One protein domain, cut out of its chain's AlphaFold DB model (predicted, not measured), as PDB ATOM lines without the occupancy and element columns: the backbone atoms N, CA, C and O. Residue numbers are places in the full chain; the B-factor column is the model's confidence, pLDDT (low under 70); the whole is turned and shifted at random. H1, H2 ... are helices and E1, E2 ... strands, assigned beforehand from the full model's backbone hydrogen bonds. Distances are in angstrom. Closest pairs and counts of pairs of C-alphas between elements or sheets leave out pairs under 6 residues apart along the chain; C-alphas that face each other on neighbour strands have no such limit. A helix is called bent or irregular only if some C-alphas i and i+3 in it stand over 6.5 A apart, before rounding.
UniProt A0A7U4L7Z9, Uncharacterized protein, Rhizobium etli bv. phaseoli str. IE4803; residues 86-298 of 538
ATOM      1  N   TYR A  86      87.798 103.089  63.915       94.06
ATOM      2  CA  TYR A  86      87.498 101.680  63.625       94.06
ATOM      3  C   TYR A  86      88.622 100.727  64.041       94.06
ATOM      4  O   TYR A  86      88.346  99.712  64.671       94.06
ATOM      5  N   GLY A  87      89.877 101.045  63.706       93.50
ATOM      6  CA  GLY A  87      91.020 100.175  64.008       93.50
ATOM      7  C   GLY A  87      91.211  99.978  65.505       93.50
ATOM      8  O   GLY A  87      91.235  98.834  65.953       93.50
ATOM      9  N   PRO A  88      91.233 101.070  66.286       93.38
ATOM     10  CA  PRO A  88      91.245 100.996  67.738       93.38
ATOM     11  C   PRO A  88      90.120 100.150  68.345       93.38
ATOM     12  O   PRO A  88      90.386  99.318  69.206       93.38
ATOM     13  N   ALA A  89      88.877 100.302  67.869       96.75
ATOM     14  CA  ALA A  89      87.753  99.500  68.353       96.75
ATOM     15  C   ALA A  89      87.954  97.995  68.099       96.75
ATOM     16  O   ALA A  89      87.677  97.179  68.975       96.75
ATOM     17  N   ILE A  90      88.464  97.632  66.914       96.06
ATOM     18  CA  ILE A  90      88.783  96.241  66.568       96.06
ATOM     19  C   ILE A  90      89.912  95.715  67.459       96.06
ATOM     20  O   ILE A  90      89.758  94.656  68.061       96.06
ATOM     21  N   GLY A  91      91.021  96.450  67.585       94.81
ATOM     22  CA  GLY A  91      92.156  96.035  68.416       94.81
ATOM     23  C   GLY A  91      91.759  95.809  69.871       94.81
ATOM     24  O   GLY A  91      92.096  94.786  70.460       94.81
ATOM     25  N   ALA A  92      90.978  96.726  70.441       95.75
ATOM     26  CA  ALA A  92      90.530  96.629  71.826       95.75
ATOM     27  C   ALA A  92      89.564  95.455  72.068       95.75
ATOM     28  O   ALA A  92      89.540  94.906  73.175       95.75
ATOM     29  N   LEU A  93      88.785  95.059  71.053       96.75
ATOM     30  CA  LEU A  93      87.966  93.848  71.088       96.75
ATOM     31  C   LEU A  93      88.832  92.585  71.001       96.75
ATOM     32  O   LEU A  93      88.638  91.659  71.786       96.75
ATOM     33  N   LEU A  94      89.800  92.547  70.078       95.38
ATOM     34  CA  LEU A  94      90.714  91.412  69.907       95.38
ATOM     35  C   LEU A  94      91.553  91.158  71.167       95.38
ATOM     36  O   LEU A  94      91.659  90.015  71.601       95.38
ATOM     37  N   ALA A  95      92.030  92.216  71.829       94.94
ATOM     38  CA  ALA A  95      92.728  92.120  73.117       94.94
ATOM     39  C   ALA A  95      91.866  91.530  74.252       94.94
ATOM     40  O   ALA A  95      92.394  91.121  75.280       94.94
ATOM     41  N   ARG A  96      90.541  91.462  74.066       95.25
ATOM     42  CA  ARG A  96      89.571  90.830  74.975       95.25
ATOM     43  C   ARG A  96      89.032  89.520  74.392       95.25
ATOM     44  O   ARG A  96      87.845  89.227  74.503       95.25
ATOM     45  N   GLY A  97      89.882  88.757  73.707       94.31
ATOM     46  CA  GLY A  97      89.513  87.467  73.113       94.31
ATOM     47  C   GLY A  97      88.500  87.578  71.969       94.31
ATOM     48  O   GLY A  97      87.808  86.612  71.662       94.31
ATOM     49  N   GLY A  98      88.350  88.756  71.361       96.44
ATOM     50  CA  GLY A  98      87.452  88.959  70.227       96.44
ATOM     51  C   GLY A  98      85.962  89.007  70.579       96.44
ATOM     52  O   GLY A  98      85.146  88.960  69.660       96.44
ATOM     53  N   ILE A  99      85.576  89.098  71.858       97.25
ATOM     54  CA  ILE A  99      84.167  89.181  72.280       97.25
ATOM     55  C   ILE A  99      83.982  89.986  73.560       97.25
ATOM     56  O   ILE A  99      84.739  89.820  74.509       97.25
ATOM     57  N   VAL A 100      82.940  90.817  73.627       96.69
ATOM     58  CA  VAL A 100      82.513  91.514  74.854       96.69
ATOM     59  C   VAL A 100      80.985  91.598  74.936       96.69
ATOM     60  O   VAL A 100      80.333  91.597  73.889       96.69
ATOM     61  N   PRO A 101      80.395  91.731  76.141       95.88
ATOM     62  CA  PRO A 101      78.988  92.098  76.276       95.88
ATOM     63  C   PRO A 101      78.692  93.393  75.516       95.88
ATOM     64  O   PRO A 101      79.523  94.305  75.509       95.88
ATOM     65  N   LEU A 102      77.510  93.504  74.904       96.12
ATOM     66  CA  LEU A 102      77.119  94.685  74.127       96.12
ATOM     67  C   LEU A 102      77.253  95.971  74.948       96.12
ATOM     68  O   LEU A 102      77.802  96.954  74.455       96.12
ATOM     69  N   ALA A 103      76.838  95.932  76.216       92.44
ATOM     70  CA  ALA A 103      76.958  97.059  77.137       92.44
ATOM     71  C   ALA A 103      78.410  97.552  77.291       92.44
ATOM     72  O   ALA A 103      78.648  98.738  77.481       92.44
ATOM     73  N   HIS A 104      79.408  96.675  77.167       95.69
ATOM     74  CA  HIS A 104      80.815  97.057  77.310       95.69
ATOM     75  C   HIS A 104      81.413  97.618  76.015       95.69
ATOM     76  O   HIS A 104      82.474  98.244  76.059       95.69
ATOM     77  N   PHE A 105      80.756  97.444  74.862       97.12
ATOM     78  CA  PHE A 105      81.291  97.925  73.587       97.12
ATOM     79  C   PHE A 105      81.501  99.444  73.582       97.12
ATOM     80  O   PHE A 105      82.493  99.919  73.031       97.12
ATOM     81  N   ASP A 106      80.643 100.207  74.265       95.69
ATOM     82  CA  ASP A 106      80.792 101.662  74.361       95.69
ATOM     83  C   ASP A 106      82.017 102.121  75.159       95.69
ATOM     84  O   ASP A 106      82.500 103.238  74.964       95.69
ATOM     85  N   ILE A 107      82.560 101.259  76.020       96.88
ATOM     86  CA  ILE A 107      83.840 101.509  76.685       96.88
ATOM     87  C   ILE A 107      84.997 101.110  75.763       96.88
ATOM     88  O   ILE A 107      85.975 101.854  75.625       96.88
ATOM     89  N   VAL A 108      84.869  99.945  75.121       95.81
ATOM     90  CA  VAL A 108      85.920  99.273  74.345       95.81
ATOM     91  C   VAL A 108      86.198  99.963  73.009       95.81
ATOM     92  O   VAL A 108      87.343 100.002  72.570       95.81
ATOM     93  N   SER A 109      85.188 100.553  72.366       96.50
ATOM     94  CA  SER A 109      85.300 101.116  71.011       96.50
ATOM     95  C   SER A 109      86.209 102.347  70.905       96.50
ATOM     96  O   SER A 109      86.512 102.811  69.802       96.50
ATOM     97  N   GLY A 110      86.598 102.940  72.038       95.50
ATOM     98  CA  GLY A 110      87.378 104.175  72.076       95.50
ATOM     99  C   GLY A 110      86.650 105.388  71.486       95.50
ATOM    100  O   GLY A 110      87.279 106.401  71.173       95.50
ATOM    101  N   SER A 111      85.332 105.294  71.284       96.50
ATOM    102  CA  SER A 111      84.527 106.299  70.587       96.50
ATOM    103  C   SER A 111      83.470 106.899  71.520       96.50
ATOM    104  O   SER A 111      82.961 106.209  72.397       96.50
ATOM    105  N   PRO A 112      83.151 108.198  71.385       96.94
ATOM    106  CA  PRO A 112      82.261 108.875  72.320       96.94
ATOM    107  C   PRO A 112      80.823 108.381  72.172       96.94
ATOM    108  O   PRO A 112      80.403 107.966  71.091       96.94
ATOM    109  N   ILE A 113      80.031 108.556  73.229       95.81
ATOM    110  CA  ILE A 113      78.570 108.397  73.193       95.81
ATOM    111  C   ILE A 113      78.007 109.327  72.115       95.81
ATOM    112  O   ILE A 113      77.272 108.923  71.217       95.81
ATOM    113  N   ARG A 114      78.396 110.606  72.190       94.81
ATOM    114  CA  ARG A 114      78.072 111.631  71.199       94.81
ATOM    115  C   ARG A 114      79.013 112.821  71.343       94.81
ATOM    116  O   ARG A 114      79.100 113.418  72.413       94.81
ATOM    117  N   GLN A 115      79.682 113.205  70.259       94.44
ATOM    118  CA  GLN A 115      80.551 114.384  70.223       94.44
ATOM    119  C   GLN A 115      80.603 114.970  68.809       94.44
ATOM    120  O   GLN A 115      80.704 114.240  67.824       94.44
ATOM    121  N   LYS A 116      80.526 116.300  68.693       91.62
ATOM    122  CA  LYS A 116      80.514 116.990  67.394       91.62
ATOM    123  C   LYS A 116      81.790 116.675  66.603       91.62
ATOM    124  O   LYS A 116      82.893 116.814  67.123       91.62
ATOM    125  N   GLY A 117      81.624 116.277  65.341       89.25
ATOM    126  CA  GLY A 117      82.732 115.954  64.436       89.25
ATOM    127  C   GLY A 117      83.427 114.616  64.717       89.25
ATOM    128  O   GLY A 117      84.413 114.313  64.055       89.25
ATOM    129  N   GLN A 118      82.932 113.820  65.671       92.88
ATOM    130  CA  GLN A 118      83.442 112.483  65.968       92.88
ATOM    131  C   GLN A 118      82.370 111.431  65.677       92.88
ATOM    132  O   GLN A 118      81.177 111.682  65.840       92.88
ATOM    133  N   VAL A 119      82.803 110.249  65.239       93.06
ATOM    134  CA  VAL A 119      81.916 109.095  65.036       93.06
ATOM    135  C   VAL A 119      81.537 108.530  66.404       93.06
ATOM    136  O   VAL A 119      82.425 108.305  67.226       93.06
ATOM    137  N   ALA A 120      80.241 108.339  66.654       96.50
ATOM    138  CA  ALA A 120      79.744 107.768  67.902       96.50
ATOM    139  C   ALA A 120      80.036 106.263  67.988       96.50
ATOM    140  O   ALA A 120      80.123 105.598  66.954       96.50
ATOM    141  N   SER A 121      80.136 105.724  69.205       97.06
ATOM    142  CA  SER A 121      80.355 104.288  69.440       97.06
ATOM    143  C   SER A 121      79.310 103.403  68.742       97.06
ATOM    144  O   SER A 121      79.671 102.474  68.019       97.06
ATOM    145  N   SER A 122      78.026 103.761  68.824       97.06
ATOM    146  CA  SER A 122      76.947 103.044  68.128       97.06
ATOM    147  C   SER A 122      77.129 103.021  66.606       97.06
ATOM    148  O   SER A 122      76.964 101.983  65.974       97.06
ATOM    149  N   THR A 123      77.555 104.137  66.007       96.62
ATOM    150  CA  THR A 123      77.863 104.213  64.569       96.62
ATOM    151  C   THR A 123      79.119 103.417  64.203       96.62
ATOM    152  O   THR A 123      79.226 102.912  63.086       96.62
ATOM    153  N   VAL A 124      80.095 103.313  65.110       96.75
ATOM    154  CA  VAL A 124      81.253 102.427  64.923       96.75
ATOM    155  C   VAL A 124      80.798 100.974  64.860       96.75
ATOM    156  O   VAL A 124      81.161 100.286  63.907       96.75
ATOM    157  N   LEU A 125      79.962 100.544  65.807       97.88
ATOM    158  CA  LEU A 125      79.405  99.193  65.837       97.88
ATOM    159  C   LEU A 125      78.617  98.877  64.562       97.88
ATOM    160  O   LEU A 125      78.933  97.915  63.866       97.88
ATOM    161  N   GLU A 126      77.647  99.728  64.221       97.38
ATOM    162  CA  GLU A 126      76.785  99.581  63.043       97.38
ATOM    163  C   GLU A 126      77.609  99.384  61.765       97.38
ATOM    164  O   GLU A 126      77.376  98.457  60.991       97.38
ATOM    165  N   ARG A 127      78.622 100.230  61.556       96.38
ATOM    166  CA  ARG A 127      79.446 100.192  60.346       96.38
ATOM    167  C   ARG A 127      80.373  98.985  60.295       96.38
ATOM    168  O   ARG A 127      80.588  98.448  59.211       96.38
ATOM    169  N   LEU A 128      80.914  98.554  61.435       97.00
ATOM    170  CA  LEU A 128      81.750  97.357  61.510       97.00
ATOM    171  C   LEU A 128      80.939  96.066  61.317       97.00
ATOM    172  O   LEU A 128      81.445  95.128  60.699       97.00
ATOM    173  N   ILE A 129      79.679  96.043  61.765       97.44
ATOM    174  CA  ILE A 129      78.725  94.968  61.460       97.44
ATOM    175  C   ILE A 129      78.355  94.978  59.976       97.44
ATOM    176  O   ILE A 129      78.385  93.937  59.324       97.44
ATOM    177  N   ALA A 130      78.074  96.153  59.404       95.69
ATOM    178  CA  ALA A 130      77.699  96.282  57.995       95.69
ATOM    179  C   ALA A 130      78.767  95.724  57.035       95.69
ATOM    180  O   ALA A 130      78.434  95.215  55.965       95.69
ATOM    181  N   VAL A 131      80.046  95.783  57.422       94.88
ATOM    182  CA  VAL A 131      81.159  95.208  56.646       94.88
ATOM    183  C   VAL A 131      81.590  93.814  57.099       94.88
ATOM    184  O   VAL A 131      82.611  93.321  56.627       94.88
ATOM    185  N   LYS A 132      80.813  93.172  57.982       95.81
ATOM    186  CA  LYS A 132      81.044  91.815  58.510       95.81
ATOM    187  C   LYS A 132      82.386  91.641  59.228       95.81
ATOM    188  O   LYS A 132      82.943  90.548  59.275       95.81
ATOM    189  N   PHE A 133      82.937  92.727  59.767       95.88
ATOM    190  CA  PHE A 133      84.118  92.626  60.622       95.88
ATOM    191  C   PHE A 133      83.703  92.210  62.033       95.88
ATOM    192  O   PHE A 133      84.361  91.380  62.656       95.88
ATOM    193  N   LEU A 134      82.588  92.768  62.508       97.56
ATOM    194  CA  LEU A 134      81.953  92.416  63.772       97.56
ATOM    195  C   LEU A 134      80.578  91.799  63.527       97.56
ATOM    196  O   LEU A 134      79.976  91.986  62.472       97.56
ATOM    197  N   GLN A 135      80.064  91.106  64.533       97.62
ATOM    198  CA  GLN A 135      78.723  90.538  64.544       97.62
ATOM    199  C   GLN A 135      78.111  90.618  65.943       97.62
ATOM    200  O   GLN A 135      78.827  90.623  66.948       97.62
ATOM    201  N   MET A 136      76.780  90.641  65.993       97.62
ATOM    202  CA  MET A 136      76.034  90.421  67.229       97.62
ATOM    203  C   MET A 136      75.880  88.923  67.463       97.62
ATOM    204  O   MET A 136      75.520  88.185  66.545       97.62
ATOM    205  N   ARG A 137      76.131  88.472  68.690       93.69
ATOM    206  CA  ARG A 137      75.887  87.093  69.121       93.69
ATOM    207  C   ARG A 137      75.147  87.097  70.442       93.69
ATOM    208  O   ARG A 137      75.570  87.767  71.372       93.69
ATOM    209  N   GLU A 138      74.090  86.306  70.539       91.38
ATOM    210  CA  GLU A 138      73.466  86.017  71.827       91.38
ATOM    211  C   GLU A 138      74.290  84.957  72.557       91.38
ATOM    212  O   GLU A 138      74.349  83.808  72.108       91.38
ATOM    213  N   VAL A 139      74.925  85.347  73.662       88.56
ATOM    214  CA  VAL A 139      75.736  84.461  74.499       88.56
ATOM    215  C   VAL A 139      74.998  84.186  75.793       88.56
ATOM    216  O   VAL A 139      74.574  85.098  76.499       88.56
ATOM    217  N   GLU A 140      74.866  82.909  76.120       80.25
ATOM    218  CA  GLU A 140      74.092  82.510  77.281       80.25
ATOM    219  C   GLU A 140      74.745  82.915  78.602       80.25
ATOM    220  O   GLU A 140      75.961  82.799  78.737       80.25
ATOM    221  N   GLY A 141      73.946  83.430  79.541       79.81
ATOM    222  CA  GLY A 141      74.424  84.057  80.779       79.81
ATOM    223  C   GLY A 141      74.922  85.503  80.621       79.81
ATOM    224  O   GLY A 141      75.109  86.193  81.619       79.81
ATOM    225  N   PHE A 142      75.102  85.998  79.389       85.25
ATOM    226  CA  PHE A 142      75.632  87.348  79.111       85.25
ATOM    227  C   PHE A 142      74.724  88.200  78.208       85.25
ATOM    228  O   PHE A 142      74.942  89.407  78.096       85.25
ATOM    229  N   GLY A 143      73.724  87.593  77.564       88.81
ATOM    230  CA  GLY A 143      72.849  88.241  76.589       88.81
ATOM    231  C   GLY A 143      73.584  88.631  75.304       88.81
ATOM    232  O   GLY A 143      74.535  87.967  74.868       88.81
ATOM    233  N   SER A 144      73.153  89.731  74.688       94.25
ATOM    234  CA  SER A 144      73.756  90.237  73.457       94.25
ATOM    235  C   SER A 144      75.224  90.617  73.665       94.25
ATOM    236  O   SER A 144      75.567  91.470  74.483       94.25
ATOM    237  N   CYS A 145      76.098  90.036  72.855       97.00
ATOM    238  CA  CYS A 145      77.528  90.308  72.810       97.00
ATOM    239  C   CYS A 145      77.946  90.798  71.422       97.00
ATOM    240  O   CYS A 145      77.371  90.412  70.402       97.00
ATOM    241  N   VAL A 146      78.996  91.616  71.386       98.19
ATOM    242  CA  VAL A 146      79.695  91.995  70.158       98.19
ATOM    243  C   VAL A 146      80.908  91.091  70.013       98.19
ATOM    244  O   VAL A 146      81.734  91.019  70.921       98.19
ATOM    245  N   ALA A 147      81.020  90.419  68.873       98.00
ATOM    246  CA  ALA A 147      82.090  89.475  68.595       98.00
ATOM    247  C   ALA A 147      82.758  89.759  67.247       98.00
ATOM    248  O   ALA A 147      82.127  90.293  66.332       98.00
ATOM    249  N   VAL A 148      84.028  89.378  67.106       97.25
ATOM    250  CA  VAL A 148      84.709  89.377  65.809       97.25
ATOM    251  C   VAL A 148      84.054  88.352  64.872       97.25
ATOM    252  O   VAL A 148      83.599  87.286  65.293       97.25
ATOM    253  N   ASP A 149      83.938  88.704  63.596       95.06
ATOM    254  CA  ASP A 149      83.500  87.801  62.534       95.06
ATOM    255  C   ASP A 149      84.633  87.606  61.532       95.06
ATOM    256  O   ASP A 149      85.375  86.633  61.633       95.06
ATOM    257  N   ALA A 150      84.811  88.564  60.611       93.50
ATOM    258  CA  ALA A 150      85.913  88.624  59.649       93.50
ATOM    259  C   ALA A 150      86.209  87.277  58.954       93.50
ATOM    260  O   ALA A 150      87.363  86.943  58.676       93.50
ATOM    261  N   ALA A 151      85.163  86.472  58.727       91.81
ATOM    262  CA  ALA A 151      85.246  85.102  58.218       91.81
ATOM    263  C   ALA A 151      86.286  84.214  58.946       91.81
ATOM    264  O   ALA A 151      86.922  83.369  58.324       91.81
ATOM    265  N   GLY A 152      86.496  84.430  60.249       91.50
ATOM    266  CA  GLY A 152      87.431  83.666  61.083       91.50
ATOM    267  C   GLY A 152      88.912  84.041  60.935       91.50
ATOM    268  O   GLY A 152      89.754  83.428  61.585       91.50
ATOM    269  N   ASN A 153      89.257  85.056  60.135       92.94
ATOM    270  CA  ASN A 153      90.658  85.403  59.842       92.94
ATOM    271  C   ASN A 153      91.399  86.080  61.010       92.94
ATOM    272  O   ASN A 153      92.613  86.237  60.952       92.94
ATOM    273  N   PHE A 154      90.687  86.463  62.073       91.19
ATOM    274  CA  PHE A 154      91.271  87.002  63.310       91.19
ATOM    275  C   PHE A 154      90.991  86.100  64.517       91.19
ATOM    276  O   PHE A 154      90.874  86.572  65.647       91.19
ATOM    277  N   GLY A 155      90.874  84.795  64.261       88.69
ATOM    278  CA  GLY A 155      90.525  83.805  65.267       88.69
ATOM    279  C   GLY A 155      89.028  83.749  65.555       88.69
ATOM    280  O   GLY A 155      88.227  84.561  65.083       88.69
ATOM    281  N   THR A 156      88.643  82.737  66.326       91.50
ATOM    282  CA  THR A 156      87.277  82.587  66.823       91.50
ATOM    283  C   THR A 156      87.108  83.373  68.120       91.50
ATOM    284  O   THR A 156      87.994  83.299  68.973       91.50
ATOM    285  N   PRO A 157      85.979  84.075  68.314       94.25
ATOM    286  CA  PRO A 157      85.704  84.746  69.578       94.25
ATOM    287  C   PRO A 157      85.735  83.763  70.756       94.25
ATOM    288  O   PRO A 157      85.083  82.718  70.699       94.25
ATOM    289  N   ASP A 158      86.460  84.111  71.819       93.62
ATOM    290  CA  ASP A 158      86.626  83.298  73.028       93.62
ATOM    291  C   ASP A 158      85.384  83.378  73.927       93.62
ATOM    292  O   ASP A 158      85.322  84.112  74.919       93.62
ATOM    293  N   VAL A 159      84.343  82.651  73.523       91.38
ATOM    294  CA  VAL A 159      83.083  82.558  74.269       91.38
ATOM    295  C   VAL A 159      83.299  81.819  75.592       91.38
ATOM    296  O   VAL A 159      82.741  82.216  76.618       91.38
ATOM    297  N   ASP A 160      84.122  80.773  75.605       87.31
ATOM    298  CA  ASP A 160      84.337  79.929  76.784       87.31
ATOM    299  C   ASP A 160      85.097  80.686  77.884       87.31
ATOM    300  O   ASP A 160      84.669  80.696  79.039       87.31
ATOM    301  N   GLY A 161      86.145  81.432  77.524       91.12
ATOM    302  CA  GLY A 161      86.913  82.265  78.450       91.12
ATOM    303  C   GLY A 161      86.233  83.572  78.872       91.12
ATOM    304  O   GLY A 161      86.685  84.203  79.831       91.12
ATOM    305  N   LEU A 162      85.125  83.978  78.231       92.81
ATOM    306  CA  LEU A 162      84.427  85.244  78.512       92.81
ATOM    307  C   LEU A 162      84.078  85.415  79.999       92.81
ATOM    308  O   LEU A 162      84.350  86.466  80.580       92.81
ATOM    309  N   ARG A 163      83.511  84.376  80.625       91.62
ATOM    310  CA  ARG A 163      83.097  84.393  82.037       91.62
ATOM    311  C   ARG A 163      84.290  84.610  82.963       91.62
ATOM    312  O   ARG A 163      84.288  85.531  83.779       91.62
ATOM    313  N   ALA A 164      85.320  83.783  82.793       93.00
ATOM    314  CA  ALA A 164      86.546  83.833  83.581       93.00
ATOM    315  C   ALA A 164      87.219  85.209  83.473       93.00
ATOM    316  O   ALA A 164      87.625  85.789  84.485       93.00
ATOM    317  N   ARG A 165      87.265  85.776  82.258       94.81
ATOM    318  CA  ARG A 165      87.814  87.112  82.024       94.81
ATOM    319  C   ARG A 165      86.994  88.199  82.709       94.81
ATOM    320  O   ARG A 165      87.579  89.015  83.408       94.81
ATOM    321  N   LEU A 166      85.667  88.212  82.562       93.38
ATOM    322  CA  LEU A 166      84.815  89.250  83.159       93.38
ATOM    323  C   LEU A 166      84.874  89.250  84.693       93.38
ATOM    324  O   LEU A 166      84.964  90.320  85.294       93.38
ATOM    325  N   ILE A 167      84.894  88.072  85.327       92.25
ATOM    326  CA  ILE A 167      85.073  87.959  86.784       92.25
ATOM    327  C   ILE A 167      86.449  88.501  87.191       92.25
ATOM    328  O   ILE A 167      86.544  89.314  88.111       92.25
ATOM    329  N   THR A 168      87.506  88.107  86.474       94.75
ATOM    330  CA  THR A 168      88.877  88.564  86.754       94.75
ATOM    331  C   THR A 168      89.018  90.077  86.574       94.75
ATOM    332  O   THR A 168      89.579  90.749  87.437       94.75
ATOM    333  N   GLU A 169      88.467  90.641  85.496       95.12
ATOM    334  CA  GLU A 169      88.443  92.088  85.258       95.12
ATOM    335  C   GLU A 169      87.645  92.820  86.345       95.12
ATOM    336  O   GLU A 169      88.052  93.896  86.774       95.12
ATOM    337  N   GLY A 170      86.550  92.238  86.845       93.50
ATOM    338  CA  GLY A 170      85.797  92.785  87.976       93.50
ATOM    339  C   GLY A 170      86.630  92.872  89.260       93.50
ATOM    340  O   GLY A 170      86.655  93.918  89.908       93.50
ATOM    341  N   VAL A 171      87.367  91.809  89.600       93.62
ATOM    342  CA  VAL A 171      88.289  91.797  90.754       93.62
ATOM    343  C   VAL A 171      89.436  92.795  90.552       93.62
ATOM    344  O   VAL A 171      89.785  93.528  91.477       93.62
ATOM    345  N   LEU A 172      89.984  92.883  89.337       95.44
ATOM    346  CA  LEU A 172      91.022  93.852  88.983       95.44
ATOM    347  C   LEU A 172      90.531  95.298  89.151       95.44
ATOM    348  O   LEU A 172      91.221  96.114  89.760       95.44
ATOM    349  N   LEU A 173      89.331  95.626  88.668       95.88
ATOM    350  CA  LEU A 173      88.748  96.963  88.819       95.88
ATOM    351  C   LEU A 173      88.449  97.301  90.283       95.88
ATOM    352  O   LEU A 173      88.667  98.439  90.700       95.88
ATOM    353  N   ALA A 174      88.016  96.324  91.082       94.19
ATOM    354  CA  ALA A 174      87.875  96.503  92.524       94.19
ATOM    355  C   ALA A 174      89.228  96.802  93.198       94.19
ATOM    356  O   ALA A 174      89.292  97.696  94.041       94.19
ATOM    357  N   ALA A 175      90.317  96.149  92.773       94.06
ATOM    358  CA  ALA A 175      91.669  96.444  93.258       94.06
ATOM    359  C   ALA A 175      92.132  97.855  92.870       94.06
ATOM    360  O   ALA A 175      92.685  98.570  93.705       94.06
ATOM    361  N   VAL A 176      91.853  98.298  91.638       96.50
ATOM    362  CA  VAL A 176      92.136  99.681  91.207       96.50
ATOM    363  C   VAL A 176      91.338 100.683  92.042       96.50
ATOM    364  O   VAL A 176      91.886 101.698  92.468       96.50
ATOM    365  N   ARG A 177      90.056 100.408  92.310       95.56
ATOM    366  CA  ARG A 177      89.222 101.257  93.170       95.56
ATOM    367  C   ARG A 177      89.785 101.339  94.588       95.56
ATOM    368  O   ARG A 177      89.928 102.447  95.093       95.56
ATOM    369  N   ASP A 178      90.119 100.210  95.210       92.81
ATOM    370  CA  ASP A 178      90.695 100.168  96.563       92.81
ATOM    371  C   ASP A 178      92.033 100.926  96.629       92.81
ATOM    372  O   ASP A 178      92.235 101.791  97.479       92.81
ATOM    373  N   TRP A 179      92.917 100.714  95.650       94.94
ATOM    374  CA  TRP A 179      94.156 101.486  95.512       94.94
ATOM    375  C   TRP A 179      93.901 102.995  95.412       94.94
ATOM    376  O   TRP A 179      94.527 103.782  96.128       94.94
ATOM    377  N   ALA A 180      92.948 103.407  94.572       96.19
ATOM    378  CA  ALA A 180      92.612 104.813  94.395       96.19
ATOM    379  C   ALA A 180      92.037 105.439  95.675       96.19
ATOM    380  O   ALA A 180      92.344 106.596  95.972       96.19
ATOM    381  N   ARG A 181      91.245 104.682  96.445       94.19
ATOM    382  CA  ARG A 181      90.715 105.092  97.753       94.19
ATOM    383  C   ARG A 181      91.827 105.291  98.772       94.19
ATOM    384  O   ARG A 181      91.932 106.368  99.354       94.19
ATOM    385  N   ARG A 182      92.680 104.278  98.954       92.56
ATOM    386  CA  ARG A 182      93.748 104.277  99.969       92.56
ATOM    387  C   ARG A 182      94.761 105.393  99.771       92.56
ATOM    388  O   ARG A 182      95.269 105.936 100.744       92.56
ATOM    389  N   LEU A 183      95.045 105.745  98.520       94.25
ATOM    390  CA  LEU A 183      95.973 106.824  98.185       94.25
ATOM    391  C   LEU A 183      95.299 108.199  98.050       94.25
ATOM    392  O   LEU A 183      95.977 109.174  97.735       94.25
ATOM    393  N   GLY A 184      93.977 108.296  98.233       93.88
ATOM    394  CA  GLY A 184      93.239 109.544  98.021       93.88
ATOM    395  C   GLY A 184      93.292 110.054  96.574       93.88
ATOM    396  O   GLY A 184      93.135 111.249  96.327       93.88
ATOM    397  N   VAL A 185      93.524 109.161  95.603       96.44
ATOM    398  CA  VAL A 185      93.587 109.503  94.173       96.44
ATOM    399  C   VAL A 185      92.220 109.948  93.668       96.44
ATOM    400  O   VAL A 185      92.140 110.848  92.834       96.44
ATOM    401  N   ALA A 186      91.146 109.359  94.186       95.44
ATOM    402  CA  ALA A 186      89.772 109.748  93.903       95.44
ATOM    403  C   ALA A 186      88.908 109.676  95.173       95.44
ATOM    404  O   ALA A 186      89.277 109.047  96.162       95.44
ATOM    405  N   SER A 187      87.764 110.360  95.152       91.88
ATOM    406  CA  SER A 187      86.830 110.438  96.277       91.88
ATOM    407  C   SER A 187      86.295 109.059  96.658       91.88
ATOM    408  O   SER A 187      85.765 108.339  95.810       91.88
ATOM    409  N   TYR A 188      86.405 108.729  97.945       89.50
ATOM    410  CA  TYR A 188      86.206 107.382  98.477       89.50
ATOM    411  C   TYR A 188      84.882 106.728  98.032       89.50
ATOM    412  O   TYR A 188      84.880 105.637  97.450       89.50
ATOM    413  N   ASP A 189      83.769 107.444  98.202       89.06
ATOM    414  CA  ASP A 189      82.410 106.950  97.930       89.06
ATOM    415  C   ASP A 189      81.901 107.247  96.514       89.06
ATOM    416  O   ASP A 189      80.743 106.978  96.195       89.06
ATOM    417  N   LYS A 190      82.726 107.863  95.660       94.12
ATOM    418  CA  LYS A 190      82.301 108.351  94.334       94.12
ATOM    419  C   LYS A 190      83.039 107.692  93.171       94.12
ATOM    420  O   LYS A 190      82.885 108.142  92.038       94.12
ATOM    421  N   ILE A 191      83.843 106.662  93.432       95.19
ATOM    422  CA  ILE A 191      84.464 105.859  92.376       95.19
ATOM    423  C   ILE A 191      83.457 104.817  91.892       95.19
ATOM    424  O   ILE A 191      83.079 103.908  92.634       95.19
ATOM    425  N   GLU A 192      83.060 104.940  90.633       95.56
ATOM    426  CA  GLU A 192      82.184 103.998  89.946       95.56
ATOM    427  C   GLU A 192      83.025 103.000  89.143       95.56
ATOM    428  O   GLU A 192      84.018 103.387  88.526       95.56
ATOM    429  N   ILE A 193      82.604 101.734  89.128       95.00
ATOM    430  CA  ILE A 193      83.122 100.677  88.250       95.00
ATOM    431  C   ILE A 193      82.004 100.218  87.315       95.00
ATOM    432  O   ILE A 193      80.829 100.351  87.656       95.00
ATOM    433  N   ARG A 194      82.349  99.719  86.128       93.62
ATOM    434  CA  ARG A 194      81.355  99.188  85.190       93.62
ATOM    435  C   ARG A 194      80.619  97.991  85.783       93.62
ATOM    436  O   ARG A 194      81.230  97.067  86.317       93.62
ATOM    437  N   GLU A 195      79.308  98.012  85.616       83.38
ATOM    438  CA  GLU A 195      78.381  96.935  85.943       83.38
ATOM    439  C   GLU A 195      77.447  96.720  84.745       83.38
ATOM    440  O   GLU A 195      77.353  97.569  83.857       83.38
ATOM    441  N   ALA A 196      76.728  95.596  84.716       70.00
ATOM    442  CA  ALA A 196      75.850  95.258  83.593       70.00
ATOM    443  C   ALA A 196      74.776  96.331  83.317       70.00
ATOM    444  O   ALA A 196      74.419  96.568  82.165       70.00
ATOM    445  N   SER A 197      74.279  97.000  84.363       72.62
ATOM    446  CA  SER A 197      73.193  97.987  84.283       72.62
ATOM    447  C   SER A 197      73.664  99.444  84.217       72.62
ATOM    448  O   SER A 197      72.878 100.326  83.866       72.62
ATOM    449  N   LYS A 198      74.929  99.729  84.558       88.19
ATOM    450  CA  LYS A 198      75.444 101.097  84.678       88.19
ATOM    451  C   LYS A 198      76.925 101.179  84.317       88.19
ATOM    452  O   LYS A 198      77.766 100.485  84.882       88.19
ATOM    453  N   LEU A 199      77.246 102.107  83.415       94.75
ATOM    454  CA  LEU A 199      78.615 102.375  82.975       94.75
ATOM    455  C   LEU A 199      79.130 103.710  83.551       94.75
ATOM    456  O   LEU A 199      78.456 104.734  83.384       94.75
ATOM    457  N   PRO A 200      80.327 103.728  84.170       96.69
ATOM    458  CA  PRO A 200      80.994 104.937  84.633       96.69
ATOM    459  C   PRO A 200      81.215 105.915  83.489       96.69
ATOM    460  O   PRO A 200      81.713 105.552  82.420       96.69
ATOM    461  N   ARG A 201      80.865 107.181  83.714       95.38
ATOM    462  CA  ARG A 201      80.924 108.213  82.682       95.38
ATOM    463  C   ARG A 201      81.761 109.402  83.120       95.38
ATOM    464  O   ARG A 201      81.464 110.059  84.112       95.38
ATOM    465  N   CYS A 202      82.714 109.777  82.271       94.75
ATOM    466  CA  CYS A 202      83.433 111.040  82.378       94.75
ATOM    467  C   CYS A 202      83.410 111.743  81.014       94.75
ATOM    468  O   CYS A 202      83.837 111.187  79.998       94.75
ATOM    469  N   GLY A 203      82.847 112.954  80.976       93.50
ATOM    470  CA  GLY A 203      82.641 113.707  79.738       93.50
ATOM    471  C   GLY A 203      81.676 113.018  78.763       93.50
ATOM    472  O   GLY A 203      80.514 112.729  79.080       93.50
ATOM    473  N   THR A 204      82.143 112.806  77.534       96.00
ATOM    474  CA  THR A 204      81.388 112.186  76.430       96.00
ATOM    475  C   THR A 204      81.668 110.689  76.272       96.00
ATOM    476  O   THR A 204      81.179 110.101  75.309       96.00
ATOM    477  N   PHE A 205      82.418 110.072  77.193       97.31
ATOM    478  CA  PHE A 205      82.869 108.679  77.114       97.31
ATOM    479  C   PHE A 205      82.470 107.859  78.340       97.31
ATOM    480  O   PHE A 205      82.351 108.396  79.448       97.31
ATOM    481  N   TYR A 206      82.334 106.551  78.121       97.62
ATOM    482  CA  TYR A 206      82.296 105.554  79.182       97.62
ATOM    483  C   TYR A 206      83.690 104.961  79.439       97.62
ATOM    484  O   TYR A 206      84.544 104.892  78.544       97.62
ATOM    485  N   TRP A 207      83.909 104.548  80.683       97.94
ATOM    486  CA  TRP A 207      85.168 104.019  81.207       97.94
ATOM    487  C   TRP A 207      84.885 102.779  82.050       97.94
ATOM    488  O   TRP A 207      83.776 102.636  82.566       97.94
ATOM    489  N   ASP A 208      85.878 101.909  82.231       97.88
ATOM    490  CA  ASP A 208      85.702 100.780  83.155       97.88
ATOM    491  C   ASP A 208      85.601 101.249  84.607       97.88
ATOM    492  O   ASP A 208      84.918 100.621  85.414       97.88
ATOM    493  N   LEU A 209      86.268 102.358  84.932       97.94
ATOM    494  CA  LEU A 209      86.216 103.016  86.228       97.94
ATOM    495  C   LEU A 209      86.379 104.529  86.059       97.94
ATOM    496  O   LEU A 209      87.236 104.996  85.304       97.94
ATOM    497  N   CYS A 210      85.596 105.316  86.800       97.62
ATOM    498  CA  CYS A 210      85.873 106.744  86.956       97.62
ATOM    499  C   CYS A 210      85.442 107.280  88.322       97.62
ATOM    500  O   CYS A 210      84.505 106.771  88.932       97.62
ATOM    501  N   GLY A 211      86.100 108.338  88.792       97.00
ATOM    502  CA  GLY A 211      85.719 109.017  90.030       97.00
ATOM    503  C   GLY A 211      86.316 110.419  90.134       97.00
ATOM    504  O   GLY A 211      87.374 110.672  89.554       97.00
ATOM    505  N   PRO A 212      85.667 111.354  90.847       96.94
ATOM    506  CA  PRO A 212      86.188 112.705  91.016       96.94
ATOM    507  C   PRO A 212      87.456 112.691  91.875       96.94
ATOM    508  O   PRO A 212      87.543 111.959  92.860       96.94
ATOM    509  N   SER A 213      88.429 113.525  91.521       96.69
ATOM    510  CA  SER A 213      89.712 113.654  92.207       96.69
ATOM    511  C   SER A 213      89.934 115.074  92.711       96.69
ATOM    512  O   SER A 213      89.715 116.054  91.996       96.69
ATOM    513  N   TYR A 214      90.424 115.168  93.944       94.31
ATOM    514  CA  TYR A 214      90.807 116.421  94.591       94.31
ATOM    515  C   TYR A 214      92.328 116.546  94.738       94.31
ATOM    516  O   TYR A 214      92.811 117.457  95.414       94.31
ATOM    517  N   LEU A 215      93.095 115.660  94.087       94.44
ATOM    518  CA  LEU A 215      94.545 115.782  94.039       94.44
ATOM    519  C   LEU A 215      94.925 117.124  93.423       94.44
ATOM    520  O   LEU A 215      94.414 117.516  92.374       94.44
ATOM    521  N   ARG A 216      95.861 117.820  94.070       92.81
ATOM    522  CA  ARG A 216      96.231 119.195  93.726       92.81
ATOM    523  C   ARG A 216      96.510 119.428  92.229       92.81
ATOM    524  O   ARG A 216      96.022 120.442  91.734       92.81
ATOM    525  N   PRO A 217      97.210 118.537  91.492       92.44
ATOM    526  CA  PRO A 217      97.459 118.727  90.058       92.44
ATOM    527  C   PRO A 217      96.204 118.615  89.179       92.44
ATOM    528  O   PRO A 217      96.195 119.093  88.049       92.44
ATOM    529  N   LEU A 218      95.149 117.974  89.685       94.12
ATOM    530  CA  LEU A 218      93.899 117.720  88.970       94.12
ATOM    531  C   LEU A 218      92.796 118.725  89.335       94.12
ATOM    532  O   LEU A 218      91.733 118.735  88.729       94.12
ATOM    533  N   VAL A 219      93.016 119.587  90.324       92.19
ATOM    534  CA  VAL A 219      91.999 120.545  90.760       92.19
ATOM    535  C   VAL A 219      92.018 121.802  89.893       92.19
ATOM    536  O   VAL A 219      93.026 122.500  89.792       92.19
ATOM    537  N   GLY A 220      90.858 122.141  89.332       86.69
ATOM    538  CA  GLY A 220      90.598 123.424  88.688       86.69
ATOM    539  C   GLY A 220      89.979 124.452  89.643       86.69
ATOM    540  O   GLY A 220      89.466 124.125  90.716       86.69
ATOM    541  N   ARG A 221      89.976 125.724  89.229       82.38
ATOM    542  CA  ARG A 221      89.271 126.815  89.924       82.38
ATOM    543  C   ARG A 221      88.299 127.500  88.970       82.38
ATOM    544  O   ARG A 221      88.680 127.875  87.865       82.38
ATOM    545  N   GLN A 222      87.054 127.678  89.402       75.75
ATOM    546  CA  GLN A 222      86.107 128.562  88.719       75.75
ATOM    547  C   GLN A 222      86.338 130.026  89.111       75.75
ATOM    548  O   GLN A 222      86.927 130.318  90.154       75.75
ATOM    549  N   ALA A 223      85.810 130.949  88.300       70.62
ATOM    550  CA  ALA A 223      85.850 132.393  88.559       70.62
ATOM    551  C   ALA A 223      85.264 132.779  89.936       70.62
ATOM    552  O   ALA A 223      85.699 133.750  90.544       70.62
ATOM    553  N   SER A 224      84.337 131.976  90.466       69.00
ATOM    554  CA  SER A 224      83.700 132.133  91.781       69.00
ATOM    555  C   SER A 224      84.531 131.618  92.971       69.00
ATOM    556  O   SER A 224      83.985 131.426  94.051       69.00
ATOM    557  N   LYS A 225      85.829 131.324  92.789       70.69
ATOM    558  CA  LYS A 225      86.713 130.653  93.773       70.69
ATOM    559  C   LYS A 225      86.277 129.234  94.189       70.69
ATOM    560  O   LYS A 225      86.954 128.612  95.005       70.69
ATOM    561  N   LYS A 226      85.214 128.675  93.597       82.31
ATOM    562  CA  LYS A 226      84.787 127.289  93.836       82.31
ATOM    563  C   LYS A 226      85.774 126.298  93.209       82.31
ATOM    564  O   LYS A 226      86.159 126.435  92.043       82.31
ATOM    565  N   ILE A 227      86.173 125.302  93.999       85.12
ATOM    566  CA  ILE A 227      87.017 124.182  93.569       85.12
ATOM    567  C   ILE A 227      86.232 123.310  92.585       85.12
ATOM    568  O   ILE A 227      85.094 122.926  92.861       85.12
ATOM    569  N   VAL A 228      86.849 122.990  91.447       90.00
ATOM    570  CA  VAL A 228      86.341 121.996  90.495       90.00
ATOM    571  C   VAL A 228      87.242 120.769  90.583       90.00
ATOM    572  O   VAL A 228      88.439 120.906  90.314       90.00
ATOM    573  N   PRO A 229      86.715 119.595  90.969       94.06
ATOM    574  CA  PRO A 229      87.519 118.383  90.997       94.06
ATOM    575  C   PRO A 229      87.924 117.985  89.579       94.06
ATOM    576  O   PRO A 229      87.179 118.202  88.618       94.06
ATOM    577  N   GLY A 230      89.096 117.371  89.471       96.62
ATOM    578  CA  GLY A 230      89.455 116.594  88.296       96.62
ATOM    579  C   GLY A 230      88.849 115.199  88.372       96.62
ATOM    580  O   GLY A 230      87.944 114.946  89.170       96.62
ATOM    581  N   PHE A 231      89.348 114.272  87.561       97.62
ATOM    582  CA  PHE A 231      88.861 112.890  87.539       97.62
ATOM    583  C   PHE A 231      89.996 111.869  87.489       97.62
ATOM    584  O   PHE A 231      91.009 112.080  86.838       97.62
ATOM    585  N   LEU A 232      89.802 110.728  88.133       98.44
ATOM    586  CA  LEU A 232      90.467 109.484  87.767       98.44
ATOM    587  C   LEU A 232      89.617 108.808  86.688       98.44
ATOM    588  O   LEU A 232      88.400 108.701  86.856       98.44
ATOM    589  N   VAL A 233      90.243 108.345  85.609       98.50
ATOM    590  CA  VAL A 233      89.607 107.482  84.604       98.50
ATOM    591  C   VAL A 233      90.490 106.270  84.350       98.50
ATOM    592  O   VAL A 233      91.711 106.405  84.254       98.50
ATOM    593  N   CYS A 234      89.886 105.090  84.257       98.56
ATOM    594  CA  CYS A 234      90.623 103.851  84.089       98.56
ATOM    595  C   CYS A 234      89.891 102.859  83.189       98.56
ATOM    596  O   CYS A 234      88.681 102.681  83.317       98.56
ATOM    597  N   ASP A 235      90.661 102.184  82.338       98.25
ATOM    598  CA  ASP A 235      90.262 100.956  81.650       98.25
ATOM    599  C   ASP A 235      91.199  99.815  82.048       98.25
ATOM    600  O   ASP A 235      92.388 100.036  82.305       98.25
ATOM    601  N   ALA A 236      90.664  98.597  82.072       96.50
ATOM    602  CA  ALA A 236      91.402  97.391  82.402       96.50
ATOM    603  C   ALA A 236      91.162  96.265  81.380       96.50
ATOM    604  O   ALA A 236      90.073  96.120  80.813       96.50
ATOM    605  N   VAL A 237      92.200  95.459  81.155       95.00
ATOM    606  CA  VAL A 237      92.162  94.238  80.337       95.00
ATOM    607  C   VAL A 237      92.886  93.122  81.080       95.00
ATOM    608  O   VAL A 237      94.039  93.299  81.467       95.00
ATOM    609  N   ALA A 238      92.235  91.972  81.250       93.12
ATOM    610  CA  ALA A 238      92.864  90.778  81.817       93.12
ATOM    611  C   ALA A 238      93.043  89.679  80.758       93.12
ATOM    612  O   ALA A 238      92.213  89.528  79.860       93.12
ATOM    613  N   GLY A 239      94.094  88.873  80.903       86.12
ATOM    614  CA  GLY A 239      94.322  87.650  80.134       86.12
ATOM    615  C   GLY A 239      95.156  87.802  78.866       86.12
ATOM    616  O   GLY A 239      95.227  86.857  78.084       86.12
ATOM    617  N   GLY A 240      95.801  88.949  78.643       84.81
ATOM    618  CA  GLY A 240      96.510  89.210  77.392       84.81
ATOM    619  C   GLY A 240      97.581  90.291  77.470       84.81
ATOM    620  O   GLY A 240      97.672  91.059  78.428       84.81
ATOM    621  N   GLU A 241      98.410  90.328  76.430       94.06
ATOM    622  CA  GLU A 241      99.312  91.443  76.162       94.06
ATOM    623  C   GLU A 241      98.597  92.474  75.285       94.06
ATOM    624  O   GLU A 241      97.944  92.118  74.305       94.06
ATOM    625  N   VAL A 242      98.706  93.749  75.652       97.31
ATOM    626  CA  VAL A 242      98.094  94.855  74.909       97.31
ATOM    627  C   VAL A 242      99.113  95.473  73.955       97.31
ATOM    628  O   VAL A 242     100.181  95.918  74.383       97.31
ATOM    629  N   ASP A 243      98.747  95.527  72.676       96.06
ATOM    630  CA  ASP A 243      99.523  96.132  71.593       96.06
ATOM    631  C   ASP A 243      99.060  97.566  71.250       96.06
ATOM    632  O   ASP A 243      98.168  98.147  71.881       96.06
ATOM    633  N   GLU A 244      99.704  98.170  70.252       94.56
ATOM    634  CA  GLU A 244      99.462  99.542  69.805       94.56
ATOM    635  C   GLU A 244      98.057  99.745  69.231       94.56
ATOM    636  O   GLU A 244      97.464 100.817  69.394       94.56
ATOM    637  N   LEU A 245      97.520  98.724  68.560       92.94
ATOM    638  CA  LEU A 245      96.189  98.789  67.976       92.94
ATOM    639  C   LEU A 245      95.131  98.752  69.084       92.94
ATOM    640  O   LEU A 245      94.194  99.551  69.068       92.94
ATOM    641  N   ALA A 246      95.309  97.870  70.067       94.12
ATOM    642  CA  ALA A 246      94.420  97.712  71.204       94.12
ATOM    643  C   ALA A 246      94.436  98.927  72.137       94.12
ATOM    644  O   ALA A 246      93.372  99.443  72.496       94.12
ATOM    645  N   ILE A 247      95.618  99.443  72.494       96.75
ATOM    646  CA  ILE A 247      95.710 100.624  73.365       96.75
ATOM    647  C   ILE A 247      95.160 101.885  72.690       96.75
ATOM    648  O   ILE A 247      94.654 102.783  73.368       96.75
ATOM    649  N   GLY A 248      95.197 101.947  71.353       96.06
ATOM    650  CA  GLY A 248      94.715 103.086  70.577       96.06
ATOM    651  C   GLY A 248      93.291 103.517  70.941       96.06
ATOM    652  O   GLY A 248      92.983 104.709  70.870       96.06
ATOM    653  N   ALA A 249      92.434 102.587  71.387       96.31
ATOM    654  CA  ALA A 249      91.058 102.904  71.763       96.31
ATOM    655  C   ALA A 249      91.038 103.795  73.001       96.31
ATOM    656  O   ALA A 249      90.418 104.859  72.994       96.31
ATOM    657  N   PHE A 250      91.786 103.410  74.031       98.00
ATOM    658  CA  PHE A 250      91.916 104.184  75.257       98.00
ATOM    659  C   PHE A 250      92.581 105.541  75.004       98.00
ATOM    660  O   PHE A 250      92.056 106.573  75.426       98.00
ATOM    661  N   LEU A 251      93.678 105.569  74.235       97.69
ATOM    662  CA  LEU A 251      94.390 106.814  73.917       97.69
ATOM    663  C   LEU A 251      93.503 107.809  73.173       97.69
ATOM    664  O   LEU A 251      93.533 109.008  73.457       97.69
ATOM    665  N   ARG A 252      92.655 107.312  72.269       95.75
ATOM    666  CA  ARG A 252      91.654 108.130  71.591       95.75
ATOM    667  C   ARG A 252      90.658 108.744  72.572       95.75
ATOM    668  O   ARG A 252      90.378 109.938  72.441       95.75
ATOM    669  N   LYS A 253      90.149 107.984  73.553       96.75
ATOM    670  CA  LYS A 253      89.255 108.526  74.597       96.75
ATOM    671  C   LYS A 253      89.932 109.656  75.355       96.75
ATOM    672  O   LYS A 253      89.346 110.732  75.485       96.75
ATOM    673  N   CYS A 254      91.176 109.449  75.790       97.38
ATOM    674  CA  CYS A 254      91.956 110.464  76.495       97.38
ATOM    675  C   CYS A 254      92.151 111.720  75.635       97.38
ATOM    676  O   CYS A 254      91.802 112.819  76.066       97.38
ATOM    677  N   GLN A 255      92.626 111.573  74.396       96.12
ATOM    678  CA  GLN A 255      92.900 112.702  73.505       96.12
ATOM    679  C   GLN A 255      91.637 113.515  73.190       96.12
ATOM    680  O   GLN A 255      91.653 114.746  73.240       96.12
ATOM    681  N   LEU A 256      90.527 112.840  72.879       95.81
ATOM    682  CA  LEU A 256      89.266 113.509  72.561       95.81
ATOM    683  C   LEU A 256      88.627 114.164  73.783       95.81
ATOM    684  O   LEU A 256      88.039 115.236  73.635       95.81
ATOM    685  N   SER A 257      88.757 113.553  74.962       95.56
ATOM    686  CA  SER A 257      88.269 114.129  76.218       95.56
ATOM    687  C   SER A 257      89.065 115.377  76.594       95.56
ATOM    688  O   SER A 257      88.470 116.413  76.876       95.56
ATOM    689  N   ALA A 258      90.397 115.322  76.514       94.19
ATOM    690  CA  ALA A 258      91.272 116.457  76.817       94.19
ATOM    691  C   ALA A 258      91.036 117.666  75.889       94.19
ATOM    692  O   ALA A 258      91.228 118.808  76.297       94.19
ATOM    693  N   GLY A 259      90.574 117.434  74.654       91.88
ATOM    694  CA  GLY A 259      90.241 118.496  73.699       91.88
ATOM    695  C   GLY A 259      88.911 119.222  73.958       91.88
ATOM    696  O   GLY A 259      88.584 120.176  73.249       91.88
ATOM    697  N   LEU A 260      88.103 118.789  74.932       93.19
ATOM    698  CA  LEU A 260      86.813 119.414  75.234       93.19
ATOM    699  C   LEU A 260      86.990 120.662  76.117       93.19
ATOM    700  O   LEU A 260      87.513 120.598  77.224       93.19
ATOM    701  N   ARG A 261      86.430 121.799  75.680       88.00
ATOM    702  CA  ARG A 261      86.586 123.123  76.326       88.00
ATOM    703  C   ARG A 261      86.254 123.178  77.827       88.00
ATOM    704  O   ARG A 261      86.786 124.030  78.528       88.00
ATOM    705  N   LYS A 262      85.319 122.351  78.300       87.12
ATOM    706  CA  LYS A 262      84.848 122.334  79.700       87.12
ATOM    707  C   LYS A 262      85.216 121.042  80.432       87.12
ATOM    708  O   LYS A 262      84.625 120.757  81.469       87.12
ATOM    709  N   MET A 263      86.121 120.243  79.875       91.25
ATOM    710  CA  MET A 263      86.548 119.011  80.519       91.25
ATOM    711  C   MET A 263      87.463 119.342  81.698       91.25
ATOM    712  O   MET A 263      88.450 120.055  81.506       91.25
ATOM    713  N   PRO A 264      87.156 118.855  82.910       90.94
ATOM    714  CA  PRO A 264      88.103 118.903  84.013       90.94
ATOM    715  C   PRO A 264      89.366 118.111  83.670       90.94
ATOM    716  O   PRO A 264      89.325 117.174  82.872       90.94
ATOM    717  N   THR A 265      90.494 118.460  84.281       94.31
ATOM    718  CA  THR A 265      91.702 117.643  84.151       94.31
ATOM    719  C   THR A 265      91.444 116.250  84.714       94.31
ATOM    720  O   THR A 265      90.639 116.054  85.626       94.31
ATOM    721  N   PHE A 266      92.109 115.253  84.147       96.88
ATOM    722  CA  PHE A 266      91.951 113.879  84.590       96.88
ATOM    723  C   PHE A 266      93.282 113.138  84.566       96.88
ATOM    724  O   PHE A 266      94.174 113.477  83.789       96.88
ATOM    725  N   LEU A 267      93.398 112.133  85.428       98.00
ATOM    726  CA  LEU A 267      94.474 111.156  85.453       98.00
ATOM    727  C   LEU A 267      94.001 109.897  84.715       98.00
ATOM    728  O   LEU A 267      93.148 109.180  85.245       98.00
ATOM    729  N   PRO A 268      94.516 109.627  83.504       98.38
ATOM    730  CA  PRO A 268      94.227 108.393  82.795       98.38
ATOM    731  C   PRO A 268      95.148 107.263  83.259       98.38
ATOM    732  O   PRO A 268      96.374 107.379  83.199       98.38
ATOM    733  N   VAL A 269      94.545 106.152  83.670       98.62
ATOM    734  CA  VAL A 269      95.234 104.909  84.029       98.62
ATOM    735  C   VAL A 269      94.777 103.809  83.081       98.62
ATOM    736  O   VAL A 269      93.586 103.655  82.833       98.62
ATOM    737  N   PHE A 270      95.710 103.042  82.537       98.56
ATOM    738  CA  PHE A 270      95.377 101.843  81.778       98.56
ATOM    739  C   PHE A 270      96.063 100.656  82.439       98.56
ATOM    740  O   PHE A 270      97.262 100.730  82.727       98.56
ATOM    741  N   VAL A 271      95.296  99.603  82.728       98.31
ATOM    742  CA  VAL A 271      95.787  98.421  83.445       98.31
ATOM    743  C   VAL A 271      95.672  97.183  82.567       98.31
ATOM    744  O   VAL A 271      94.593  96.847  82.087       98.31
ATOM    745  N   ALA A 272      96.783  96.480  82.381       97.31
ATOM    746  CA  ALA A 272      96.832  95.213  81.666       97.31
ATOM    747  C   ALA A 272      97.897  94.303  82.272       97.31
ATOM    748  O   ALA A 272      98.814  94.777  82.948       97.31
ATOM    749  N   ASP A 273      97.809  93.001  82.010       95.12
ATOM    750  CA  ASP A 273      98.817  92.050  82.486       95.12
ATOM    751  C   ASP A 273     100.196  92.369  81.902       95.12
ATOM    752  O   ASP A 273     101.203  92.335  82.615       95.12
ATOM    753  N   ARG A 274     100.238  92.698  80.603       96.56
ATOM    754  CA  ARG A 274     101.450  93.052  79.858       96.56
ATOM    755  C   ARG A 274     101.156  94.040  78.728       96.56
ATOM    756  O   ARG A 274     100.022  94.169  78.272       96.56
ATOM    757  N   TYR A 275     102.218  94.682  78.252       97.94
ATOM    758  CA  TYR A 275     102.208  95.576  77.099       97.94
ATOM    759  C   TYR A 275     103.334  95.201  76.149       97.94
ATOM    760  O   TYR A 275     104.446  94.932  76.617       97.94
ATOM    761  N   THR A 276     103.094  95.329  74.843       98.38
ATOM    762  CA  THR A 276     104.209  95.435  73.896       98.38
ATOM    763  C   THR A 276     105.050  96.667  74.248       98.38
ATOM    764  O   THR A 276     104.582  97.634  74.873       98.38
ATOM    765  N   ARG A 277     106.330  96.660  73.866       98.06
ATOM    766  CA  ARG A 277     107.238  97.786  74.144       98.06
ATOM    767  C   ARG A 277     106.717  99.073  73.503       98.06
ATOM    768  O   ARG A 277     106.801 100.157  74.087       98.06
ATOM    769  N   GLU A 278     106.177  98.941  72.308       98.00
ATOM    770  CA  GLU A 278     105.649  99.991  71.466       98.00
ATOM    771  C   GLU A 278     104.352 100.559  72.054       98.00
ATOM    772  O   GLU A 278     104.248 101.783  72.176       98.00
ATOM    773  N   ALA A 279     103.432  99.711  72.531       97.88
ATOM    774  CA  ALA A 279     102.214 100.140  73.222       97.88
ATOM    775  C   ALA A 279     102.529 100.884  74.524       97.88
ATOM    776  O   ALA A 279     101.979 101.959  74.783       97.88
ATOM    777  N   LEU A 280     103.474 100.365  75.316       98.12
ATOM    778  CA  LEU A 280     103.936 101.012  76.544       98.12
ATOM    779  C   LEU A 280     104.519 102.404  76.264       98.12
ATOM    780  O   LEU A 280     104.213 103.366  76.974       98.12
ATOM    781  N   ARG A 281     105.363 102.525  75.230       98.38
ATOM    782  CA  ARG A 281     105.959 103.806  74.823       98.38
ATOM    783  C   ARG A 281     104.892 104.781  74.335       98.38
ATOM    784  O   ARG A 281     104.916 105.950  74.723       98.38
ATOM    785  N   LEU A 282     103.964 104.304  73.508       97.88
ATOM    786  CA  LEU A 282     102.888 105.107  72.944       97.88
ATOM    787  C   LEU A 282     101.974 105.652  74.048       97.88
ATOM    788  O   LEU A 282     101.761 106.861  74.113       97.88
ATOM    789  N   GLY A 283     101.526 104.809  74.978       98.06
ATOM    790  CA  GLY A 283     100.697 105.244  76.103       98.06
ATOM    791  C   GLY A 283     101.386 106.293  76.979       98.06
ATOM    792  O   GLY A 283     100.800 107.336  77.280       98.06
ATOM    793  N   LYS A 284     102.674 106.096  77.292       97.81
ATOM    794  CA  LYS A 284     103.473 107.088  78.033       97.81
ATOM    795  C   LYS A 284     103.576 108.429  77.305       97.81
ATOM    796  O   LYS A 284     103.462 109.465  77.951       97.81
ATOM    797  N   SER A 285     103.734 108.437  75.977       97.81
ATOM    798  CA  SER A 285     103.766 109.698  75.214       97.81
ATOM    799  C   SER A 285     102.437 110.465  75.222       97.81
ATOM    800  O   SER A 285     102.434 111.665  74.965       97.81
ATOM    801  N   TYR A 286     101.329 109.802  75.567       97.19
ATOM    802  CA  TYR A 286     100.006 110.412  75.744       97.19
ATOM    803  C   TYR A 286      99.722 110.823  77.199       97.19
ATOM    804  O   TYR A 286      98.611 111.254  77.506       97.19
ATOM    805  N   GLY A 287     100.698 110.695  78.105       96.56
ATOM    806  CA  GLY A 287     100.524 111.023  79.523       96.56
ATOM    807  C   GLY A 287      99.671 110.011  80.293       96.56
ATOM    808  O   GLY A 287      99.097 110.358  81.322       96.56
ATOM    809  N   VAL A 288      99.570 108.771  79.801       98.38
ATOM    810  CA  VAL A 288      98.838 107.689  80.471       98.38
ATOM    811  C   VAL A 288      99.715 106.994  81.507       98.38
ATOM    812  O   VAL A 288     100.863 106.633  81.232       98.38
ATOM    813  N   MET A 289      99.150 106.747  82.691       98.06
ATOM    814  CA  MET A 289      99.730 105.834  83.671       98.06
ATOM    815  C   MET A 289      99.548 104.395  83.178       98.06
ATOM    816  O   MET A 289      98.506 103.771  83.370       98.06
ATOM    817  N   MET A 290     100.583 103.895  82.511       98.00
ATOM    818  CA  MET A 290     100.667 102.525  82.017       98.00
ATOM    819  C   MET A 290     101.015 101.583  83.165       98.00
ATOM    820  O   MET A 290     102.164 101.553  83.612       98.00
ATOM    821  N   ALA A 291     100.029 100.837  83.649       97.62
ATOM    822  CA  ALA A 291     100.141 100.059  84.869       97.62
ATOM    823  C   ALA A 291      99.899  98.565  84.631       97.62
ATOM    824  O   ALA A 291      99.154  98.174  83.734       97.62
ATOM    825  N   THR A 292     100.527  97.727  85.451       97.69
ATOM    826  CA  THR A 292     100.233  96.291  85.537       97.69
ATOM    827  C   THR A 292      99.756  95.961  86.948       97.69
ATOM    828  O   THR A 292     100.101  96.698  87.881       97.69
ATOM    829  N   PRO A 293      99.022  94.851  87.159       95.81
ATOM    830  CA  PRO A 293      98.647  94.428  88.505       95.81
ATOM    831  C   PRO A 293      99.853  94.319  89.446       95.81
ATOM    832  O   PRO A 293      99.786  94.744  90.595       95.81
ATOM    833  N   GLN A 294     100.993  93.836  88.940       95.88
ATOM    834  CA  GLN A 294     102.222  93.732  89.727       95.88
ATOM    835  C   GLN A 294     102.773  95.103  90.129       95.88
ATOM    836  O   GLN A 294     103.251  95.256  91.251       95.88
ATOM    837  N   ALA A 295     102.725  96.088  89.229       95.88
ATOM    838  CA  ALA A 295     103.227  97.431  89.501       95.88
ATOM    839  C   ALA A 295     102.335  98.211  90.479       95.88
ATOM    840  O   ALA A 295     102.856  99.006  91.255       95.88
ATOM    841  N   LEU A 296     101.015  97.988  90.456       94.62
ATOM    842  CA  LEU A 296     100.074  98.685  91.343       94.62
ATOM    843  C   LEU A 296      99.914  98.013  92.705       94.62
ATOM    844  O   LEU A 296      99.836  98.702  93.719       94.62
ATOM    845  N   PHE A 297      99.840  96.682  92.729       92.69
ATOM    846  CA  PHE A 297      99.379  95.920  93.896       92.69
ATOM    847  C   PHE A 297     100.422  94.923  94.419       92.69
ATOM    848  O   PHE A 297     100.189  94.244  95.415       92.69
ATOM    849  N   GLY A 298     101.575  94.814  93.755       93.25
ATOM    850  CA  GLY A 298     102.625  93.868  94.109       93.25
ATOM    851  C   GLY A 298     102.437  92.470  93.510       93.25
ATOM    852  O   GLY A 298     101.453  92.149  92.842       93.25
TER     853      GLY A 298
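Overview. This is residues 86 to 298 of the 538 residues of an uncharacterized protein of Rhizobium etli bv. phaseoli str. IE4803 (UniProt A0A7U4L7Z9). The larger part of this model is a four-stranded sheet, E4 E5 E6 E7, with helices over both faces, H4 and H7 on one and H5 and H6 on the other; beside one end of it a small three-stranded sheet, E1 E3 E2, has H1, H2 and H3 over one face, and H1 packs on H5 to join the two parts. At the far end of the long axis the loop round Lys 225 reaches out. The printed part has 213 residues with seven named helices and seven named strands, in the order H1 E1 H2 H3 E2 E3 H4 E4 E5 H5 E6 H6 E7 H7; the class is mixed, helices and strands. The larger sheet is mixed, the smaller antiparallel. The whole is compact, with a radius of gyration of the C-alphas of 16.9 A, and spans 57 by 42 by 35 A.

Along the chain. Find C-alpha 86 at (87.498, 101.680, 63.625); there H1 begins, residues 86 to 94. Next come E1, residues 99 to 101, H2, 102 to 108, and H3, 121 to 130. H2 is irregular, only just: C-alphas 103 and 106 are 6.6 A apart. E2, 134 to 139, and E3, 143 to 148, lead to H4, 162 to 182, the longest helix at 30.2 A, from C-alpha 162 at (84.427, 85.244, 78.512). Then look for E4, 209 to 213, E5, 230 to 242, 27.0 A, and H5, 244 to 258, 20.1 A. E5 bends by 118 degrees at residue 239. E6, 266 to 275, 22.3 A, bends by 88 degrees at residue 272. H6, 277 to 285, E7, 289 to 291, and H7, 293 to 298, end at C-alpha 298, (102.625, 93.868, 94.109).

Arrangement. Start at H1, the hub. It touches H5 at a steep tilt of 57 degrees, opposite ways, with the C-alphas of Gly 91 and Ala 246 closest at 4.0 A. H1 only just touches H2 and H3, with 3 pairs of C-alphas within 8 A each; the closest are Ala 92 and Val 108, 5.9 A, and Tyr 86 and Val 124, 6.4 A. These three helices are on the same face of the smaller sheet. There N 100 and O 146 of E1 and E3 are 3.0 A apart, and N 137 and O 145 of the hairpin E2 and E3 are 2.9 A apart. E1, H2 H3 and E2 form a split strand-helix-strand unit, two strands running the same way with E3 between them, its crossover right-handed. In the larger sheet, look at N 211 and O 232 in the hairpin E4 and E5, 3.0 A; N 237 and O 271 in parallel E5 and E6, 2.9 A; and N 291 and O 270 in parallel E6 and E7, 2.9 A. E5, H5, E6 and E6, H6, E7 are strand-helix-strand units, parallel neighbours with a helix between, both right-handed in crossover. The sheet makes three layers, with helices on both faces. H4 lies over E5 at a height over the sheet of 6.7 A; H7 lies over E7 and stands up from the sheet at 78 degrees. On the opposite face H5 runs along the strands, over E6, at a height of 9.4 A, and touches H6 at a shallow tilt of 5 degrees, the same way; the C-alphas of Glu 244 and Ala 279 are closest, 4.4 A. Every O i to N i+4 pair is within hydrogen-bond range in H1, H3, H4, H6 and H7; H5 has 9 of 11, and H2 has 1 of 3, with 3 of its 4 O i to N i+3 pairs in range.

Size, cuts and confidence. The two C-alphas farthest apart, Ala 151 and Lys 225, are 57.8 A from each other. The printed part has no cut. The links H2 to H3, E3 to H4, H4 to E4 and E4 to E5 are long. In the third of these, residues 192 to 193 pair antiparallel with residues 209 to 210 of E4. The mean pLDDT of the printed part is 93.9, with residue 224 under 70.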